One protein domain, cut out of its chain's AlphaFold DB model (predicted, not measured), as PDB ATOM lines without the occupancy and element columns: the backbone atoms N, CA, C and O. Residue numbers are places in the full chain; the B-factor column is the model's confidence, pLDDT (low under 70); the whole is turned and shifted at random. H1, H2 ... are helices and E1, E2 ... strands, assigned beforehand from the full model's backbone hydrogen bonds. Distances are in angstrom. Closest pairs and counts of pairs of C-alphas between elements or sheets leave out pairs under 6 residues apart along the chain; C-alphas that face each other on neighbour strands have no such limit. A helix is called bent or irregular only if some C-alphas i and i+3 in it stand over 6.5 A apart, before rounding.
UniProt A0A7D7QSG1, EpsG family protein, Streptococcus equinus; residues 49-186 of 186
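What this domain is: This is residues 49 to 186 of the 186 residues of the protein "EpsG family protein" of Streptococcus equinus (UniProt A0A7D7QSG1). A small hairpin of two strands, E1 and E2, and the helices H1, H2 and H3 make a head at one end of an elongated model; from this head the long helices H4 and H7 run off side by side as a helical body. H5 folds back from the far end of H4, H6 follows it back towards H1, and residues 181 to 186, of which 181 to 183 belong to H8, stick out beyond H7. The printed part has 138 residues, with eight named helices and two named strands in the order H1, H2, E1, E2, H3, H4, H5, H6, H7, H8; the sheet, E1 - E2, is antiparallel and the class is mostly helix. The whole is loose, with a radius of gyration of the C-alphas of 18.1 A, and spans 51 by 31 by 29 A.

Where its parts are: Strand E1, residues 77 to 80, begins with C-alpha 77 at (11.747, -44.157, 24.332), and strand E2 is residues 83 to 86; they measure 10.2 A and 10.3 A. Before them come H1, residues 51 to 66, 23.0 A long, and H2, residues 70 to 75, 8.8 A long. H1 is irregular, with C-alphas 55 and 58 7.2 A apart, and it has a kink of 30 degrees near residue 58. H3 is residues 92 to 105, 19.8 A long. H4, the longest helix, is residues 108 to 131 and runs 34.8 A from C-alpha 108 at (-0.193, -35.326, 35.890). H5, residues 134 to 147, is 20.1 A long, and H6, residues 149 to 154, is 9.1 A long. H7, residues 156 to 175, runs 29.4 A, and H8, residues 179 to 183, runs 6.8 A to C-alpha 183 at (8.759, -70.157, 58.760).

How they stand to each other: E1 and E2 form a hairpin, antiparallel at 153 degrees, with N 78 and O 85 at 3.0 A and N 85 and O 78 at 2.9 A, within hydrogen-bond range. The closest C-alphas of H1 and E1 are those of Pro 59 and Trp 78, 6.4 A apart. H2 is close to but not clearly touching H1, the closest C-alphas being those of Ala 64 and Tyr 73, 5.9 A apart. H1 and H3 touch at a steep tilt of 58 degrees, closest at the C-alphas of Ala 64 and Tyr 99, 5.1 A. H3 touches H4, the hub, with residues 98 to 102 alone, closest at the C-alphas of Ile 101 and Leu 111, 6.0 A. H4 and H7 touch at a shallow tilt of 22 degrees, the same way, closest at the C-alphas of Gly 126 and Leu 167, 4.4 A. H4 and H5 form a helical hairpin, opposite ways at 45 degrees, closest at the C-alphas of Phe 127 and Ile 137, 5.9 A. H6 only just touches H4, with 3 pairs of C-alphas within 8 A, the closest those of Ile 119 and Thr 152, 7.7 A. H6 also touches H1, which meets it with residues 51 to 53 alone, closest at the C-alphas of Thr 51 and Asn 154, 5.0 A. Among the pairs that stay apart are H5 and H7, and H4 and H8. Every O i to N i+4 pair is within hydrogen-bond range in H2, H3, H5, H7 and H8; the counts are 9 of 12 in H1, 19 of 20 in H4 and 1 of 2 in H6.

The domain as a whole: The two C-alphas farthest apart are those of Lys 68 and Ile 185, 55.0 A. The printed part has no cut, and the links between the named elements are tight. Mean pLDDT of the printed part is 89.3; residues 175 to 186, up to the chain's last residue, are under 70, and H8 has a mean of 47.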
ATOM      1  N   ILE A  49       9.628 -32.972  43.756       85.44
ATOM      2  CA  ILE A  49       9.760 -33.972  44.818       85.44
ATOM      3  C   ILE A  49       9.738 -35.369  44.166       85.44
ATOM      4  O   ILE A  49       9.049 -35.577  43.171       85.44
ATOM      5  N   GLY A  50      10.476 -36.348  44.686       86.62
ATOM      6  CA  GLY A  50      10.471 -37.705  44.129       86.62
ATOM      7  C   GLY A  50      11.487 -37.922  43.009       86.62
ATOM      8  O   GLY A  50      11.333 -37.400  41.904       86.62
ATOM      9  N   THR A  51      12.493 -38.750  43.276       85.94
ATOM     10  CA  THR A  51      13.498 -39.154  42.281       85.94
ATOM     11  C   THR A  51      12.838 -39.846  41.088       85.94
ATOM     12  O   THR A  51      12.876 -39.315  39.981       85.94
ATOM     13  N   ASP A  52      12.118 -40.948  41.306       87.25
ATOM     14  CA  ASP A  52      11.448 -41.718  40.244       87.25
ATOM     15  C   ASP A  52      10.550 -40.874  39.332       87.25
ATOM     16  O   ASP A  52      10.465 -41.101  38.119       87.25
ATOM     17  N   LEU A  53       9.907 -39.859  39.911       89.56
ATOM     18  CA  LEU A  53       9.013 -38.968  39.192       89.56
ATOM     19  C   LEU A  53       9.730 -38.244  38.052       89.56
ATOM     20  O   LEU A  53       9.223 -38.202  36.928       89.56
ATOM     21  N   ARG A  54      10.916 -37.703  38.340       87.81
ATOM     22  CA  ARG A  54      11.738 -36.980  37.364       87.81
ATOM     23  C   ARG A  54      12.342 -37.920  36.325       87.81
ATOM     24  O   ARG A  54      12.456 -37.544  35.164       87.81
ATOM     25  N   PHE A  55      12.726 -39.122  36.747       88.56
ATOM     26  CA  PHE A  55      13.475 -40.058  35.913       88.56
ATOM     27  C   PHE A  55      12.616 -40.787  34.884       88.56
ATOM     28  O   PHE A  55      13.064 -40.951  33.753       88.56
ATOM     29  N   TYR A  56      11.418 -41.252  35.254       91.75
ATOM     30  CA  TYR A  56      10.585 -42.029  34.328       91.75
ATOM     31  C   TYR A  56       9.097 -41.680  34.364       91.75
ATOM     32  O   TYR A  56       8.476 -41.659  33.309       91.75
ATOM     33  N   VAL A  57       8.502 -41.331  35.510       94.38
ATOM     34  CA  VAL A  57       7.038 -41.121  35.559       94.38
ATOM     35  C   VAL A  57       6.604 -39.927  34.707       94.38
ATOM     36  O   VAL A  57       5.677 -40.040  33.909       94.38
ATOM     37  N   SER A  58       7.286 -38.784  34.837       94.94
ATOM     38  CA  SER A  58       7.001 -37.590  34.033       94.94
ATOM     39  C   SER A  58       7.225 -37.799  32.530       94.94
ATOM     40  O   SER A  58       6.305 -37.498  31.763       94.94
ATOM     41  N   PRO A  59       8.381 -38.317  32.064       94.75
ATOM     42  CA  PRO A  59       8.572 -38.545  30.634       94.75
ATOM     43  C   PRO A  59       7.610 -39.602  30.079       94.75
ATOM     44  O   PRO A  59       7.030 -39.363  29.023       94.75
ATOM     45  N   MET A  60       7.347 -40.703  30.795       95.94
ATOM     46  CA  MET A  60       6.358 -41.700  30.359       95.94
ATOM     47  C   MET A  60       4.964 -41.087  30.213       95.94
ATOM     48  O   MET A  60       4.288 -41.339  29.220       95.94
ATOM     49  N   PHE A  61       4.545 -40.226  31.143       97.19
ATOM     50  CA  PHE A  61       3.254 -39.547  31.044       97.19
ATOM     51  C   PHE A  61       3.164 -38.630  29.819       97.19
ATOM     52  O   PHE A  61       2.163 -38.644  29.107       97.19
ATOM     53  N   LYS A  62       4.223 -37.866  29.527       96.62
ATOM     54  CA  LYS A  62       4.284 -37.017  28.324       96.62
ATOM     55  C   LYS A  62       4.207 -37.852  27.046       96.62
ATOM     56  O   LYS A  62       3.437 -37.520  26.149       96.62
ATOM     57  N   LEU A  63       4.953 -38.956  26.979       96.56
ATOM     58  CA  LEU A  63       4.903 -39.889  25.851       96.56
ATOM     59  C   LEU A  63       3.515 -40.525  25.700       96.56
ATOM     60  O   LEU A  63       3.030 -40.673  24.583       96.56
ATOM     61  N   ALA A  64       2.845 -40.845  26.807       97.06
ATOM     62  CA  ALA A  64       1.487 -41.377  26.789       97.06
ATOM     63  C   ALA A  64       0.454 -40.365  26.270       97.06
ATOM     64  O   ALA A  64      -0.479 -40.749  25.568       97.06
ATOM     65  N   ILE A  65       0.611 -39.070  26.567       97.31
ATOM     66  CA  ILE A  65      -0.242 -38.028  25.977       97.31
ATOM     67  C   ILE A  65      -0.035 -37.983  24.458       97.31
ATOM     68  O   ILE A  65      -1.014 -38.024  23.715       97.31
ATOM     69  N   LEU A  66       1.224 -37.965  24.010       95.94
ATOM     70  CA  LEU A  66       1.602 -37.794  22.600       95.94
ATOM     71  C   LEU A  66       1.362 -39.028  21.718       95.94
ATOM     72  O   LEU A  66       1.218 -38.895  20.503       95.94
ATOM     73  N   SER A  67       1.342 -40.227  22.298       96.56
ATOM     74  CA  SER A  67       1.164 -41.475  21.553       96.56
ATOM     75  C   SER A  67      -0.219 -41.570  20.901       96.56
ATOM     76  O   SER A  67      -1.190 -40.980  21.366       96.56
ATOM     77  N   LYS A  68      -0.354 -42.340  19.819       94.62
ATOM     78  CA  LYS A  68      -1.659 -42.527  19.150       94.62
ATOM     79  C   LYS A  68      -2.485 -43.652  19.770       94.62
ATOM     80  O   LYS A  68      -3.699 -43.543  19.897       94.62
ATOM     81  N   ASN A  69      -1.814 -44.732  20.141       95.44
ATOM     82  CA  ASN A  69      -2.401 -45.939  20.705       95.44
ATOM     83  C   ASN A  69      -1.392 -46.615  21.651       95.44
ATOM     84  O   ASN A  69      -0.265 -46.139  21.821       95.44
ATOM     85  N   TRP A  70      -1.811 -47.718  22.273       95.19
ATOM     86  CA  TRP A  70      -1.006 -48.465  23.238       95.19
ATOM     87  C   TRP A  70       0.294 -49.013  22.637       95.19
ATOM     88  O   TRP A  70       1.355 -48.841  23.232       95.19
ATOM     89  N   ASP A  71       0.239 -49.603  21.442       95.25
ATOM     90  CA  ASP A  71       1.420 -50.204  20.809       95.25
ATOM     91  C   ASP A  71       2.453 -49.141  20.427       95.25
ATOM     92  O   ASP A  71       3.646 -49.292  20.692       95.25
ATOM     93  N   ASN A  72       1.984 -48.005  19.896       95.94
ATOM     94  CA  ASN A  72       2.832 -46.844  19.661       95.94
ATOM     95  C   ASN A  72       3.486 -46.401  20.974       95.94
ATOM     96  O   ASN A  72       4.705 -46.290  21.020       95.94
ATOM     97  N   TYR A  73       2.712 -46.242  22.050       96.56
ATOM     98  CA  TYR A  73       3.240 -45.867  23.362       96.56
ATOM     99  C   TYR A  73       4.330 -46.822  23.872       96.56
ATOM    100  O   TYR A  73       5.373 -46.350  24.320       96.56
ATOM    101  N   GLN A  74       4.138 -48.140  23.756       95.81
ATOM    102  CA  GLN A  74       5.133 -49.133  24.184       95.81
ATOM    103  C   GLN A  74       6.445 -49.071  23.394       95.81
ATOM    104  O   GLN A  74       7.497 -49.414  23.936       95.81
ATOM    105  N   SER A  75       6.389 -48.630  22.134       94.56
ATOM    106  CA  SER A  75       7.562 -48.485  21.263       94.56
ATOM    107  C   SER A  75       8.333 -47.172  21.453       94.56
ATOM    108  O   SER A  75       9.400 -46.999  20.864       94.56
ATOM    109  N   LEU A  76       7.817 -46.240  22.263       95.12
ATOM    110  CA  LEU A  76       8.486 -44.971  22.536       95.12
ATOM    111  C   LEU A  76       9.629 -45.141  23.541       95.12
ATOM    112  O   LEU A  76       9.630 -46.028  24.399       95.12
ATOM    113  N   TYR A  77      10.588 -44.222  23.454       93.38
ATOM    114  CA  TYR A  77      11.747 -44.157  24.332       93.38
ATOM    115  C   TYR A  77      11.780 -42.824  25.063       93.38
ATOM    116  O   TYR A  77      11.386 -41.791  24.516       93.38
ATOM    117  N   TRP A  78      12.319 -42.824  26.276       92.38
ATOM    118  CA  TRP A  78      12.751 -41.596  26.934       92.38
ATOM    119  C   TRP A  78      14.228 -41.684  27.301       92.38
ATOM    120  O   TRP A  78      14.765 -42.768  27.528       92.38
ATOM    121  N   GLY A  79      14.886 -40.528  27.335       84.94
ATOM    122  CA  GLY A  79      16.295 -40.405  27.680       84.94
ATOM    123  C   GLY A  79      16.487 -39.690  29.011       84.94
ATOM    124  O   GLY A  79      15.817 -38.693  29.286       84.94
ATOM    125  N   TRP A  80      17.432 -40.165  29.819       77.31
ATOM    126  CA  TRP A  80      17.961 -39.414  30.957       77.31
ATOM    127  C   TRP A  80      19.476 -39.607  31.053       77.31
ATOM    128  O   TRP A  80      19.963 -40.737  31.083       77.31
ATOM    129  N   SER A  81      20.226 -38.499  31.091       76.69
ATOM    130  CA  SER A  81      21.693 -38.494  31.215       76.69
ATOM    131  C   SER A  81      22.413 -39.419  30.211       76.69
ATOM    132  O   SER A  81      23.284 -40.197  30.592       76.69
ATOM    133  N   GLY A  82      22.014 -39.374  28.933       74.06
ATOM    134  CA  GLY A  82      22.635 -40.156  27.852       74.06
ATOM    135  C   GLY A  82      22.169 -41.613  27.730       74.06
ATOM    136  O   GLY A  82      22.532 -42.278  26.767       74.06
ATOM    137  N   ASN A  83      21.328 -42.100  28.650       80.31
ATOM    138  CA  ASN A  83      20.745 -43.440  28.580       80.31
ATOM    139  C   ASN A  83      19.300 -43.377  28.086       80.31
ATOM    140  O   ASN A  83      18.482 -42.661  28.670       80.31
ATOM    141  N   TYR A  84      18.977 -44.165  27.060       87.06
ATOM    142  CA  TYR A  84      17.620 -44.310  26.540       87.06
ATOM    143  C   TYR A  84      16.971 -45.573  27.091       87.06
ATOM    144  O   TYR A  84      17.594 -46.634  27.146       87.06
ATOM    145  N   ARG A  85      15.711 -45.465  27.502       90.06
ATOM    146  CA  ARG A  85      14.903 -46.593  27.963       90.06
ATOM    147  C   ARG A  85      13.610 -46.662  27.176       90.06
ATOM    148  O   ARG A  85      12.981 -45.643  26.907       90.06
ATOM    149  N   LEU A  86      13.245 -47.883  26.810       91.81
ATOM    150  CA  LEU A  86      12.005 -48.219  26.123       91.81
ATOM    151  C   LEU A  86      10.856 -48.264  27.138       91.81
ATOM    152  O   LEU A  86      11.036 -48.812  28.228       91.81
ATOM    153  N   VAL A  87       9.676 -47.737  26.805       91.31
ATOM    154  CA  VAL A  87       8.491 -47.771  27.691       91.31
ATOM    155  C   VAL A  87       8.145 -49.198  28.122       91.31
ATOM    156  O   VAL A  87       7.878 -49.425  29.301       91.31
ATOM    157  N   SER A  88       8.253 -50.169  27.218       90.38
ATOM    158  CA  SER A  88       7.983 -51.581  27.520       90.38
ATOM    159  C   SER A  88       9.052 -52.277  28.366       90.38
ATOM    160  O   SER A  88       8.835 -53.404  28.802       90.38
ATOM    161  N   SER A  89      10.180 -51.617  28.667       90.69
ATOM    162  CA  SER A  89      11.144 -52.124  29.659       90.69
ATOM    163  C   SER A  89      10.686 -51.922  31.110       90.69
ATOM    164  O   SER A  89      11.278 -52.481  32.033       90.69
ATOM    165  N   ILE A  90       9.651 -51.104  31.326       92.88
ATOM    166  CA  ILE A  90       9.000 -50.891  32.625       92.88
ATOM    167  C   ILE A  90       7.889 -51.926  32.804       92.88
ATOM    168  O   ILE A  90       7.333 -52.423  31.826       92.88
ATOM    169  N   GLU A  91       7.532 -52.245  34.051       92.88
ATOM    170  CA  GLU A  91       6.501 -53.238  34.337       92.88
ATOM    171  C   GLU A  91       5.192 -52.859  33.623       92.88
ATOM    172  O   GLU A  91       4.708 -51.723  33.756       92.88
ATOM    173  N   PRO A  92       4.578 -53.805  32.891       92.38
ATOM    174  CA  PRO A  92       3.472 -53.512  31.986       92.38
ATOM    175  C   PRO A  92       2.259 -52.935  32.721       92.38
ATOM    176  O   PRO A  92       1.609 -52.030  32.208       92.38
ATOM    177  N   ALA A  93       1.991 -53.380  33.953       93.50
ATOM    178  CA  ALA A  93       0.899 -52.855  34.771       93.50
ATOM    179  C   ALA A  93       1.093 -51.371  35.134       93.50
ATOM    180  O   ALA A  93       0.146 -50.587  35.084       93.50
ATOM    181  N   PHE A  94       2.325 -50.965  35.458       95.69
ATOM    182  CA  PHE A  94       2.629 -49.565  35.753       95.69
ATOM    183  C   PHE A  94       2.570 -48.710  34.483       95.69
ATOM    184  O   PHE A  94       1.968 -47.637  34.477       95.69
ATOM    185  N   SER A  95       3.137 -49.216  33.387       96.12
ATOM    186  CA  SER A  95       3.064 -48.600  32.060       96.12
ATOM    187  C   SER A  95       1.612 -48.355  31.621       96.12
ATOM    188  O   SER A  95       1.272 -47.255  31.175       96.12
ATOM    189  N   LEU A  96       0.740 -49.347  31.831       96.69
ATOM    190  CA  LEU A  96      -0.688 -49.291  31.520       96.69
ATOM    191  C   LEU A  96      -1.415 -48.255  32.368       96.69
ATOM    192  O   LEU A  96      -2.191 -47.464  31.836       96.69
ATOM    193  N   LEU A  97      -1.125 -48.207  33.667       97.31
ATOM    194  CA  LEU A  97      -1.680 -47.199  34.564       97.31
ATOM    195  C   LEU A  97      -1.343 -45.779  34.101       97.31
ATOM    196  O   LEU A  97      -2.233 -44.932  34.019       97.31
ATOM    197  N   VAL A  98      -0.073 -45.520  33.770       97.44
ATOM    198  CA  VAL A  98       0.363 -44.203  33.279       97.44
ATOM    199  C   VAL A  98      -0.374 -43.850  31.990       97.44
ATOM    200  O   VAL A  98      -0.882 -42.737  31.870       97.44
ATOM    201  N   TYR A  99      -0.486 -44.802  31.059       97.75
ATOM    202  CA  TYR A  99      -1.175 -44.606  29.787       97.75
ATOM    203  C   TYR A  99      -2.658 -44.274  29.958       97.75
ATOM    204  O   TYR A  99      -3.131 -43.281  29.407       97.75
ATOM    205  N   ILE A 100      -3.384 -45.063  30.754       97.75
ATOM    206  CA  ILE A 100      -4.819 -44.866  30.988       97.75
ATOM    207  C   ILE A 100      -5.073 -43.489  31.605       97.75
ATOM    208  O   ILE A 100      -5.888 -42.726  31.089       97.75
ATOM    209  N   ILE A 101      -4.349 -43.127  32.670       97.94
ATOM    210  CA  ILE A 101      -4.560 -41.834  33.333       97.94
ATOM    211  C   ILE A 101      -4.182 -40.669  32.412       97.94
ATOM    212  O   ILE A 101      -4.907 -39.670  32.369       97.94
ATOM    213  N   ALA A 102      -3.099 -40.798  31.639       97.62
ATOM    214  CA  ALA A 102      -2.699 -39.797  30.655       97.62
ATOM    215  C   ALA A 102      -3.780 -39.571  29.593       97.62
ATOM    216  O   ALA A 102      -4.121 -38.423  29.315       97.62
ATOM    217  N   LYS A 103      -4.355 -40.646  29.041       96.88
ATOM    218  CA  LYS A 103      -5.398 -40.561  28.011       96.88
ATOM    219  C   LYS A 103      -6.733 -40.046  28.532       96.88
ATOM    220  O   LYS A 103      -7.401 -39.313  27.815       96.88
ATOM    221  N   LEU A 104      -7.112 -40.402  29.756       97.00
ATOM    222  CA  LEU A 104      -8.402 -39.998  30.321       97.00
ATOM    223  C   LEU A 104      -8.403 -38.566  30.854       97.00
ATOM    224  O   LEU A 104      -9.421 -37.888  30.772       97.00
ATOM    225  N   THR A 105      -7.292 -38.115  31.440       96.31
ATOM    226  CA  THR A 105      -7.285 -36.865  32.220       96.31
ATOM    227  C   THR A 105      -6.335 -35.808  31.685       96.31
ATOM    228  O   THR A 105      -6.507 -34.638  32.016       96.31
ATOM    229  N   ALA A 106      -5.300 -36.208  30.933       95.56
ATOM    230  CA  ALA A 106      -4.157 -35.368  30.562       95.56
ATOM    231  C   ALA A 106      -3.523 -34.596  31.746       95.56
ATOM    232  O   ALA A 106      -2.744 -33.665  31.544       95.56
ATOM    233  N   ASN A 107      -3.823 -34.990  32.989       96.25
ATOM    234  CA  ASN A 107      -3.455 -34.274  34.201       96.25
ATOM    235  C   ASN A 107      -2.480 -35.109  35.043       96.25
ATOM    236  O   ASN A 107      -2.812 -36.179  35.559       96.25
ATOM    237  N   PHE A 108      -1.257 -34.605  35.197       95.69
ATOM    238  CA  PHE A 108      -0.193 -35.326  35.890       95.69
ATOM    239  C   PHE A 108      -0.439 -35.446  37.399       95.69
ATOM    240  O   PHE A 108      -0.098 -36.455  38.011       95.69
ATOM    241  N   GLN A 109      -1.074 -34.451  38.013       96.56
ATOM    242  CA  GLN A 109      -1.424 -34.455  39.431       96.56
ATOM    243  C   GLN A 109      -2.410 -35.588  39.747       96.56
ATOM    244  O   GLN A 109      -2.293 -36.233  40.790       96.56
ATOM    245  N   VAL A 110      -3.324 -35.898  38.818       97.19
ATOM    246  CA  VAL A 110      -4.242 -37.042  38.945       97.19
ATOM    247  C   VAL A 110      -3.484 -38.371  38.907       97.19
ATOM    248  O   VAL A 110      -3.806 -39.279  39.678       97.19
ATOM    249  N   LEU A 111      -2.432 -38.484  38.089       97.56
ATOM    250  CA  LEU A 111      -1.556 -39.661  38.093       97.56
ATOM    251  C   LEU A 111      -0.871 -39.839  39.453       97.56
ATOM    252  O   LEU A 111      -0.906 -40.933  40.014       97.56
ATOM    253  N   LEU A 112      -0.286 -38.774  40.006       96.88
ATOM    254  CA  LEU A 112       0.393 -38.832  41.307       96.88
ATOM    255  C   LEU A 112      -0.563 -39.199  42.446       96.88
ATOM    256  O   LEU A 112      -0.228 -40.033  43.289       96.88
ATOM    257  N   PHE A 113      -1.765 -38.623  42.440       97.75
ATOM    258  CA  PHE A 113      -2.831 -38.983  43.370       97.75
ATOM    259  C   PHE A 113      -3.190 -40.472  43.260       97.75
ATOM    260  O   PHE A 113      -3.227 -41.177  44.266       97.75
ATOM    261  N   THR A 114      -3.394 -40.967  42.036       97.75
ATOM    262  CA  THR A 114      -3.764 -42.366  41.772       97.75
ATOM    263  C   THR A 114      -2.682 -43.335  42.239       97.75
ATOM    264  O   THR A 114      -2.982 -44.325  42.907       97.75
ATOM    265  N   ILE A 115      -1.417 -43.030  41.947       97.19
ATOM    266  CA  ILE A 115      -0.264 -43.806  42.416       97.19
ATOM    267  C   ILE A 115      -0.264 -43.894  43.942       97.19
ATOM    268  O   ILE A 115      -0.132 -44.986  44.490       97.19
ATOM    269  N   GLN A 116      -0.454 -42.770  44.637       97.44
ATOM    270  CA  GLN A 116      -0.439 -42.780  46.097       97.44
ATOM    271  C   GLN A 116      -1.629 -43.550  46.680       97.44
ATOM    272  O   GLN A 116      -1.463 -44.262  47.670       97.44
ATOM    273  N   CYS A 117      -2.804 -43.476  46.050       97.75
ATOM    274  CA  CYS A 117      -3.956 -44.303  46.407       97.75
ATOM    275  C   CYS A 117      -3.611 -45.799  46.327       97.75
ATOM    276  O   CYS A 117      -3.856 -46.534  47.282       97.75
ATOM    277  N   LEU A 118      -2.967 -46.242  45.245       97.56
ATOM    278  CA  LEU A 118      -2.545 -47.638  45.076       97.56
ATOM    279  C   LEU A 118      -1.487 -48.107  46.077       97.56
ATOM    280  O   LEU A 118      -1.243 -49.304  46.176       97.56
ATOM    281  N   ILE A 119      -0.873 -47.197  46.826       97.69
ATOM    282  CA  ILE A 119       0.066 -47.533  47.896       97.69
ATOM    283  C   ILE A 119      -0.652 -47.509  49.249       97.69
ATOM    284  O   ILE A 119      -0.607 -48.476  50.008       97.69
ATOM    285  N   ILE A 120      -1.354 -46.418  49.561       97.44
ATOM    286  CA  ILE A 120      -1.951 -46.204  50.885       97.44
ATOM    287  C   ILE A 120      -3.124 -47.144  51.146       97.44
ATOM    288  O   ILE A 120      -3.237 -47.665  52.258       97.44
ATOM    289  N   PHE A 121      -3.989 -47.384  50.156       97.12
ATOM    290  CA  PHE A 121      -5.157 -48.240  50.363       97.12
ATOM    291  C   PHE A 121      -4.763 -49.687  50.683       97.12
ATOM    292  O   PHE A 121      -5.217 -50.182  51.719       97.12
ATOM    293  N   PRO A 122      -3.896 -50.368  49.901       97.12
ATOM    294  CA  PRO A 122      -3.464 -51.721  50.249       97.12
ATOM    295  C   PRO A 122      -2.770 -51.801  51.610       97.12
ATOM    296  O   PRO A 122      -3.024 -52.736  52.365       97.12
ATOM    297  N   ILE A 123      -1.969 -50.797  51.982       96.94
ATOM    298  CA  ILE A 123      -1.315 -50.756  53.297       96.94
ATOM    299  C   ILE A 123      -2.340 -50.657  54.427       96.94
ATOM    300  O   ILE A 123      -2.297 -51.436  55.382       96.94
ATOM    301  N   TYR A 124      -3.310 -49.750  54.306       96.25
ATOM    302  CA  TYR A 124      -4.381 -49.623  55.289       96.25
ATOM    303  C   TYR A 124      -5.200 -50.912  55.411       96.25
ATOM    304  O   TYR A 124      -5.461 -51.372  56.525       96.25
ATOM    305  N   PHE A 125      -5.597 -51.516  54.287       95.00
ATOM    306  CA  PHE A 125      -6.352 -52.769  54.307       95.00
ATOM    307  C   PHE A 125      -5.527 -53.924  54.878       95.00
ATOM    308  O   PHE A 125      -6.075 -54.712  55.648       95.00
ATOM    309  N   GLY A 126      -4.220 -53.973  54.612       93.69
ATOM    310  CA  GLY A 126      -3.310 -54.947  55.212       93.69
ATOM    311  C   GLY A 126      -3.263 -54.829  56.737       93.69
ATOM    312  O   GLY A 126      -3.459 -55.817  57.448       93.69
ATOM    313  N   PHE A 127      -3.124 -53.609  57.267       94.19
ATOM    314  CA  PHE A 127      -3.189 -53.377  58.714       94.19
ATOM    315  C   PHE A 127      -4.562 -53.689  59.299       94.19
ATOM    316  O   PHE A 127      -4.652 -54.294  60.369       94.19
ATOM    317  N   LYS A 128      -5.639 -53.303  58.608       92.38
ATOM    318  CA  LYS A 128      -7.009 -53.609  59.032       92.38
ATOM    319  C   LYS A 128      -7.236 -55.111  59.132       92.38
ATOM    320  O   LYS A 128      -7.893 -55.560  60.070       92.38
ATOM    321  N   ASN A 129      -6.677 -55.870  58.197       89.81
ATOM    322  CA  ASN A 129      -6.813 -57.312  58.156       89.81
ATOM    323  C   ASN A 129      -6.009 -58.017  59.265       89.81
ATOM    324  O   ASN A 129      -6.553 -58.913  59.908       89.81
ATOM    325  N   LEU A 130      -4.771 -57.578  59.528       88.25
ATOM    326  CA  LEU A 130      -3.884 -58.168  60.544       88.25
ATOM    327  C   LEU A 130      -4.251 -57.789  61.979       88.25
ATOM    328  O   LEU A 130      -4.275 -58.637  62.866       88.25
ATOM    329  N   LEU A 131      -4.485 -56.500  62.234       86.94
ATOM    330  CA  LEU A 131      -4.577 -55.987  63.600       86.94
ATOM    331  C   LEU A 131      -5.998 -56.069  64.155       86.94
ATOM    332  O   LEU A 131      -6.158 -56.235  65.365       86.94
ATOM    333  N   GLY A 132      -7.020 -55.902  63.303       78.69
ATOM    334  CA  GLY A 132      -8.451 -55.906  63.645       78.69
ATOM    335  C   GLY A 132      -8.919 -54.776  64.581       78.69
ATOM    336  O   GLY A 132     -10.047 -54.301  64.476       78.69
ATOM    337  N   GLN A 133      -8.053 -54.298  65.476       84.19
ATOM    338  CA  GLN A 133      -8.318 -53.253  66.455       84.19
ATOM    339  C   GLN A 133      -8.027 -51.873  65.863       84.19
ATOM    340  O   GLN A 133      -6.895 -51.557  65.491       84.19
ATOM    341  N   LYS A 134      -9.051 -51.016  65.850       85.00
ATOM    342  CA  LYS A 134      -9.001 -49.662  65.277       85.00
ATOM    343  C   LYS A 134      -7.872 -48.787  65.855       85.00
ATOM    344  O   LYS A 134      -7.233 -48.062  65.099       85.00
ATOM    345  N   SER A 135      -7.578 -48.889  67.156       81.88
ATOM    346  CA  SER A 135      -6.491 -48.138  67.813       81.88
ATOM    347  C   SER A 135      -5.102 -48.536  67.305       81.88
ATOM    348  O   SER A 135      -4.272 -47.672  67.028       81.88
ATOM    349  N   LYS A 136      -4.861 -49.839  67.117       89.69
ATOM    350  CA  LYS A 136      -3.595 -50.363  66.586       89.69
ATOM    351  C   LYS A 136      -3.390 -49.967  65.125       89.69
ATOM    352  O   LYS A 136      -2.273 -49.647  64.742       89.69
ATOM    353  N   ILE A 137      -4.464 -49.931  64.330       92.19
ATOM    354  CA  ILE A 137      -4.413 -49.475  62.930       92.19
ATOM    355  C   ILE A 137      -4.019 -47.996  62.858       92.19
ATOM    356  O   ILE A 137      -3.177 -47.633  62.041       92.19
ATOM    357  N   LEU A 138      -4.588 -47.145  63.720       93.19
ATOM    358  CA  LEU A 138      -4.222 -45.727  63.785       93.19
ATOM    359  C   LEU A 138      -2.737 -45.550  64.112       93.19
ATOM    360  O   LEU A 138      -2.049 -44.790  63.435       93.19
ATOM    361  N   LEU A 139      -2.236 -46.290  65.104       93.44
ATOM    362  CA  LEU A 139      -0.821 -46.258  65.470       93.44
ATOM    363  C   LEU A 139       0.077 -46.758  64.325       93.44
ATOM    364  O   LEU A 139       1.084 -46.127  64.019       93.44
ATOM    365  N   ALA A 140      -0.303 -47.844  63.651       94.69
ATOM    366  CA  ALA A 140       0.437 -48.377  62.509       94.69
ATOM    367  C   ALA A 140       0.502 -47.376  61.341       94.69
ATOM    368  O   ALA A 140       1.567 -47.174  60.757       94.69
ATOM    369  N   MET A 141      -0.608 -46.694  61.039       96.31
ATOM    370  CA  MET A 141      -0.638 -45.651  60.010       96.31
ATOM    371  C   MET A 141       0.181 -44.420  60.400       96.31
ATOM    372  O   MET A 141       0.830 -43.837  59.536       96.31
ATOM    373  N   LEU A 142       0.214 -44.050  61.685       96.00
ATOM    374  CA  LEU A 142       1.100 -42.998  62.187       96.00
ATOM    375  C   LEU A 142       2.559 -43.355  61.892       96.00
ATOM    376  O   LEU A 142       3.258 -42.571  61.251       96.00
ATOM    377  N   PHE A 143       3.006 -44.554  62.277       95.25
ATOM    378  CA  PHE A 143       4.364 -45.004  61.969       95.25
ATOM    379  C   PHE A 143       4.638 -44.988  60.468       95.25
ATOM    380  O   PHE A 143       5.659 -44.445  60.043       95.25
ATOM    381  N   PHE A 144       3.715 -45.506  59.658       96.25
ATOM    382  CA  PHE A 144       3.843 -45.494  58.204       96.25
ATOM    383  C   PHE A 144       4.019 -44.073  57.638       96.25
ATOM    384  O   PHE A 144       4.917 -43.846  56.823       96.25
ATOM    385  N   TYR A 145       3.217 -43.103  58.087       95.81
ATOM    386  CA  TYR A 145       3.302 -41.719  57.610       95.81
ATOM    387  C   TYR A 145       4.638 -41.053  57.937       95.81
ATOM    388  O   TYR A 145       5.205 -40.375  57.081       95.81
ATOM    389  N   PHE A 146       5.174 -41.266  59.137       93.56
ATOM    390  CA  PHE A 146       6.421 -40.613  59.545       93.56
ATOM    391  C   PHE A 146       7.687 -41.310  59.037       93.56
ATOM    392  O   PHE A 146       8.716 -40.653  58.902       93.56
ATOM    393  N   THR A 147       7.624 -42.606  58.719       93.25
ATOM    394  CA  THR A 147       8.811 -43.386  58.321       93.25
ATOM    395  C   THR A 147       8.859 -43.687  56.826       93.25
ATOM    396  O   THR A 147       9.871 -43.435  56.175       93.25
ATOM    397  N   LEU A 148       7.764 -44.194  56.257       94.88
ATOM    398  CA  LEU A 148       7.758 -44.789  54.919       94.88
ATOM    399  C   LEU A 148       7.134 -43.883  53.861       94.88
ATOM    400  O   LEU A 148       7.529 -43.966  52.702       94.88
ATOM    401  N   TYR A 149       6.218 -42.977  54.214       95.06
ATOM    402  CA  TYR A 149       5.520 -42.156  53.214       95.06
ATOM    403  C   TYR A 149       6.475 -41.379  52.292       95.06
ATOM    404  O   TYR A 149       6.304 -41.394  51.076       95.06
ATOM    405  N   ASN A 150       7.533 -40.760  52.825       92.88
ATOM    406  CA  ASN A 150       8.512 -40.055  51.986       92.88
ATOM    407  C   ASN A 150       9.289 -41.000  51.058       92.88
ATOM    408  O   ASN A 150       9.632 -40.611  49.942       92.88
ATOM    409  N   VAL A 151       9.528 -42.246  51.477       93.81
ATOM    410  CA  VAL A 151      10.105 -43.281  50.610       93.81
ATOM    411  C   VAL A 151       9.144 -43.583  49.462       93.81
ATOM    412  O   VAL A 151       9.575 -43.623  48.312       93.81
ATOM    413  N   THR A 152       7.835 -43.659  49.736       95.38
ATOM    414  CA  THR A 152       6.823 -43.921  48.696       95.38
ATOM    415  C   THR A 152       6.767 -42.865  47.598       95.38
ATOM    416  O   THR A 152       6.511 -43.191  46.441       95.38
ATOM    417  N   LEU A 153       7.101 -41.611  47.920       92.56
ATOM    418  CA  LEU A 153       7.181 -40.534  46.930       92.56
ATOM    419  C   LEU A 153       8.417 -40.631  46.023       92.56
ATOM    420  O   LEU A 153       8.407 -40.061  44.929       92.56
ATOM    421  N   ASN A 154       9.479 -41.296  46.486       92.81
ATOM    422  CA  ASN A 154      10.761 -41.398  45.789       92.81
ATOM    423  C   ASN A 154      10.928 -42.713  45.028       92.81
ATOM    424  O   ASN A 154      11.506 -42.680  43.948       92.81
ATOM    425  N   ALA A 155      10.426 -43.822  45.576       93.44
ATOM    426  CA  ALA A 155      10.548 -45.175  45.039       93.44
ATOM    427  C   ALA A 155       9.159 -45.726  44.675       93.44
ATOM    428  O   ALA A 155       8.607 -46.593  45.358       93.44
ATOM    429  N   ILE A 156       8.560 -45.180  43.617       94.44
ATOM    430  CA  ILE A 156       7.129 -45.323  43.309       94.44
ATOM    431  C   ILE A 156       6.764 -46.776  42.984       94.44
ATOM    432  O   ILE A 156       5.918 -47.366  43.656       94.44
ATOM    433  N   ARG A 157       7.417 -47.375  41.978       93.38
ATOM    434  CA  ARG A 157       7.098 -48.742  41.514       93.38
ATOM    435  C   ARG A 157       7.322 -49.781  42.611       93.38
ATOM    436  O   ARG A 157       6.466 -50.629  42.846       93.38
ATOM    437  N   GLN A 158       8.438 -49.659  43.329       94.75
ATOM    438  CA  GLN A 158       8.774 -50.540  44.448       94.75
ATOM    439  C   GLN A 158       7.746 -50.422  45.577       94.75
ATOM    440  O   GLN A 158       7.306 -51.432  46.115       94.75
ATOM    441  N   SER A 159       7.300 -49.205  45.890       96.56
ATOM    442  CA  SER A 159       6.313 -48.975  46.949       96.56
ATOM    443  C   SER A 159       4.934 -49.527  46.605       96.56
ATOM    444  O   SER A 159       4.268 -50.058  47.490       96.56
ATOM    445  N   ILE A 160       4.518 -49.468  45.333       96.50
ATOM    446  CA  ILE A 160       3.300 -50.152  44.865       96.50
ATOM    447  C   ILE A 160       3.448 -51.664  45.080       96.50
ATOM    448  O   ILE A 160       2.576 -52.286  45.684       96.50
ATOM    449  N   GLY A 161       4.573 -52.245  44.653       95.50
ATOM    450  CA  GLY A 161       4.856 -53.669  44.849       95.50
ATOM    451  C   GLY A 161       4.804 -54.086  46.323       95.50
ATOM    452  O   GLY A 161       4.103 -55.035  46.667       95.50
ATOM    453  N   ILE A 162       5.467 -53.333  47.205       96.12
ATOM    454  CA  ILE A 162       5.476 -53.578  48.655       96.12
ATOM    455  C   ILE A 162       4.067 -53.460  49.246       96.12
ATOM    456  O   ILE A 162       3.686 -54.289  50.067       96.12
ATOM    457  N   ALA A 163       3.275 -52.469  48.828       96.81
ATOM    458  CA  ALA A 163       1.917 -52.269  49.329       96.81
ATOM    459  C   ALA A 163       1.002 -53.464  49.013       96.81
ATOM    460  O   ALA A 163       0.307 -53.968  49.899       96.81
ATOM    461  N   PHE A 164       1.035 -53.955  47.772       95.81
ATOM    462  CA  PHE A 164       0.260 -55.131  47.368       95.81
ATOM    463  C   PHE A 164       0.810 -56.432  47.960       95.81
ATOM    464  O   PHE A 164       0.022 -57.273  48.390       95.81
ATOM    465  N   ALA A 165       2.133 -56.588  48.054       95.94
ATOM    466  CA  ALA A 165       2.749 -57.736  48.717       95.94
ATOM    467  C   ALA A 165       2.361 -57.793  50.202       95.94
ATOM    468  O   ALA A 165       1.965 -58.847  50.695       95.94
ATOM    469  N   PHE A 166       2.391 -56.656  50.902       95.38
ATOM    470  CA  PHE A 166       1.954 -56.557  52.292       95.38
ATOM    471  C   PHE A 166       0.472 -56.908  52.452       95.38
ATOM    472  O   PHE A 166       0.118 -57.661  53.358       95.38
ATOM    473  N   LEU A 167      -0.394 -56.425  51.555       95.06
ATOM    474  CA  LEU A 167      -1.805 -56.808  51.549       95.06
ATOM    475  C   LEU A 167      -1.970 -58.323  51.347       95.06
ATOM    476  O   LEU A 167      -2.679 -58.956  52.125       95.06
ATOM    477  N   GLY A 168      -1.292 -58.919  50.365       92.38
ATOM    478  CA  GLY A 168      -1.343 -60.364  50.113       92.38
ATOM    479  C   GLY A 168      -0.862 -61.192  51.307       92.38
ATOM    480  O   GLY A 168      -1.555 -62.110  51.750       92.38
ATOM    481  N   LEU A 169       0.273 -60.807  51.900       92.50
ATOM    482  CA  LEU A 169       0.789 -61.416  53.127       92.50
ATOM    483  C   LEU A 169      -0.218 -61.289  54.273       92.50
ATOM    484  O   LEU A 169      -0.472 -62.266  54.968       92.50
ATOM    485  N   SER A 170      -0.858 -60.128  54.438       91.88
ATOM    486  CA  SER A 170      -1.857 -59.915  55.493       91.88
ATOM    487  C   SER A 170      -2.984 -60.955  55.457       91.88
ATOM    488  O   SER A 170      -3.411 -61.433  56.507       91.88
ATOM    489  N   TYR A 171      -3.454 -61.319  54.258       88.94
ATOM    490  CA  TYR A 171      -4.497 -62.327  54.063       88.94
ATOM    491  C   TYR A 171      -3.969 -63.732  54.318       88.94
ATOM    492  O   TYR A 171      -4.566 -64.464  55.106       88.94
ATOM    493  N   SER A 172      -2.806 -64.063  53.757       86.75
ATOM    494  CA  SER A 172      -2.171 -65.368  53.962       86.75
ATOM    495  C   SER A 172      -1.941 -65.682  55.448       86.75
ATOM    496  O   SER A 172      -2.216 -66.792  55.908       86.75
ATOM    497  N   LEU A 173      -1.510 -64.686  56.228       84.19
ATOM    498  CA  LEU A 173      -1.249 -64.827  57.664       84.19
ATOM    499  C   LEU A 173      -2.506 -64.974  58.512       84.19
ATOM    500  O   LEU A 173      -2.480 -65.628  59.555       84.19
ATOM    501  N   LYS A 174      -3.608 -64.361  58.087       77.75
ATOM    502  CA  LYS A 174      -4.872 -64.443  58.811       77.75
ATOM    503  C   LYS A 174      -5.539 -65.805  58.637       77.75
ATOM    504  O   LYS A 174      -6.066 -66.332  59.617       77.75
ATOM    505  N   ASP A 175      -5.476 -66.361  57.429       69.25
ATOM    506  CA  ASP A 175      -6.058 -67.666  57.109       69.25
ATOM    507  C   ASP A 175      -5.231 -68.816  57.703       69.25
ATOM    508  O   ASP A 175      -5.789 -69.801  58.180       69.25
ATOM    509  N   ASN A 176      -3.904 -68.660  57.783       60.25
ATOM    510  CA  ASN A 176      -3.004 -69.712  58.246       60.25
ATOM    511  C   ASN A 176      -2.274 -69.361  59.548       60.25
ATOM    512  O   ASN A 176      -1.049 -69.224  59.572       60.25
ATOM    513  N   LYS A 177      -3.002 -69.330  60.673       54.34
ATOM    514  CA  LYS A 177      -2.413 -69.160  62.023       54.34
ATOM    515  C   LYS A 177      -1.280 -70.159  62.352       54.34
ATOM    516  O   LYS A 177      -0.472 -69.874  63.230       54.34
ATOM    517  N   ASN A 178      -1.197 -71.297  61.650       48.16
ATOM    518  CA  ASN A 178      -0.178 -72.338  61.849       48.16
ATOM    519  C   ASN A 178       1.060 -72.231  60.933       48.16
ATOM    520  O   ASN A 178       2.108 -72.740  61.317       48.16
ATOM    521  N   LEU A 179       0.996 -71.561  59.773       48.62
ATOM    522  CA  LEU A 179       2.133 -71.486  58.829       48.62
ATOM    523  C   LEU A 179       3.302 -70.644  59.364       48.62
ATOM    524  O   LEU A 179       4.454 -70.863  59.002       48.62
ATOM    525  N   PHE A 180       3.024 -69.712  60.276       45.34
ATOM    526  CA  PHE A 180       4.056 -68.870  60.883       45.34
ATOM    527  C   PHE A 180       4.977 -69.635  61.842       45.34
ATOM    528  O   PHE A 180       6.139 -69.265  61.986       45.34
ATOM    529  N   LYS A 181       4.495 -70.725  62.464       44.94
ATOM    530  CA  LYS A 181       5.359 -71.593  63.278       44.94
ATOM    531  C   LYS A 181       6.408 -72.296  62.421       44.94
ATOM    532  O   LYS A 181       7.489 -72.550  62.916       44.94
ATOM    533  N   THR A 182       6.129 -72.574  61.152       49.19
ATOM    534  CA  THR A 182       7.066 -73.282  60.273       49.19
ATOM    535  C   THR A 182       8.128 -72.362  59.673       49.19
ATOM    536  O   THR A 182       9.264 -72.787  59.544       49.19
ATOM    537  N   PHE A 183       7.800 -71.101  59.362       49.06
ATOM    538  CA  PHE A 183       8.759 -70.157  58.760       49.06
ATOM    539  C   PHE A 183       9.735 -69.500  59.750       49.06
ATOM    540  O   PHE A 183      10.776 -69.018  59.326       49.06
ATOM    541  N   PHE A 184       9.405 -69.450  61.045       48.88
ATOM    542  CA  PHE A 184      10.276 -68.874  62.084       48.88
ATOM    543  C   PHE A 184      10.961 -69.924  62.979       48.88
ATOM    544  O   PHE A 184      11.702 -69.545  63.883       48.88
ATOM    545  N   ILE A 185      10.708 -71.223  62.761       44.59
ATOM    546  CA  ILE A 185      11.342 -72.337  63.505       44.59
ATOM    547  C   ILE A 185      12.261 -73.189  62.594       44.59
ATOM    548  O   ILE A 185      12.893 -74.125  63.073       44.59
ATOM    549  N   SER A 186      12.391 -72.858  61.305       37.53
ATOM    550  CA  SER A 186      13.428 -73.413  60.413       37.53
ATOM    551  C   SER A 186      14.625 -72.480  60.316       37.53
ATOM    552  O   SER A 186      15.766 -72.975  60.408       37.53
TER     553      SER A 186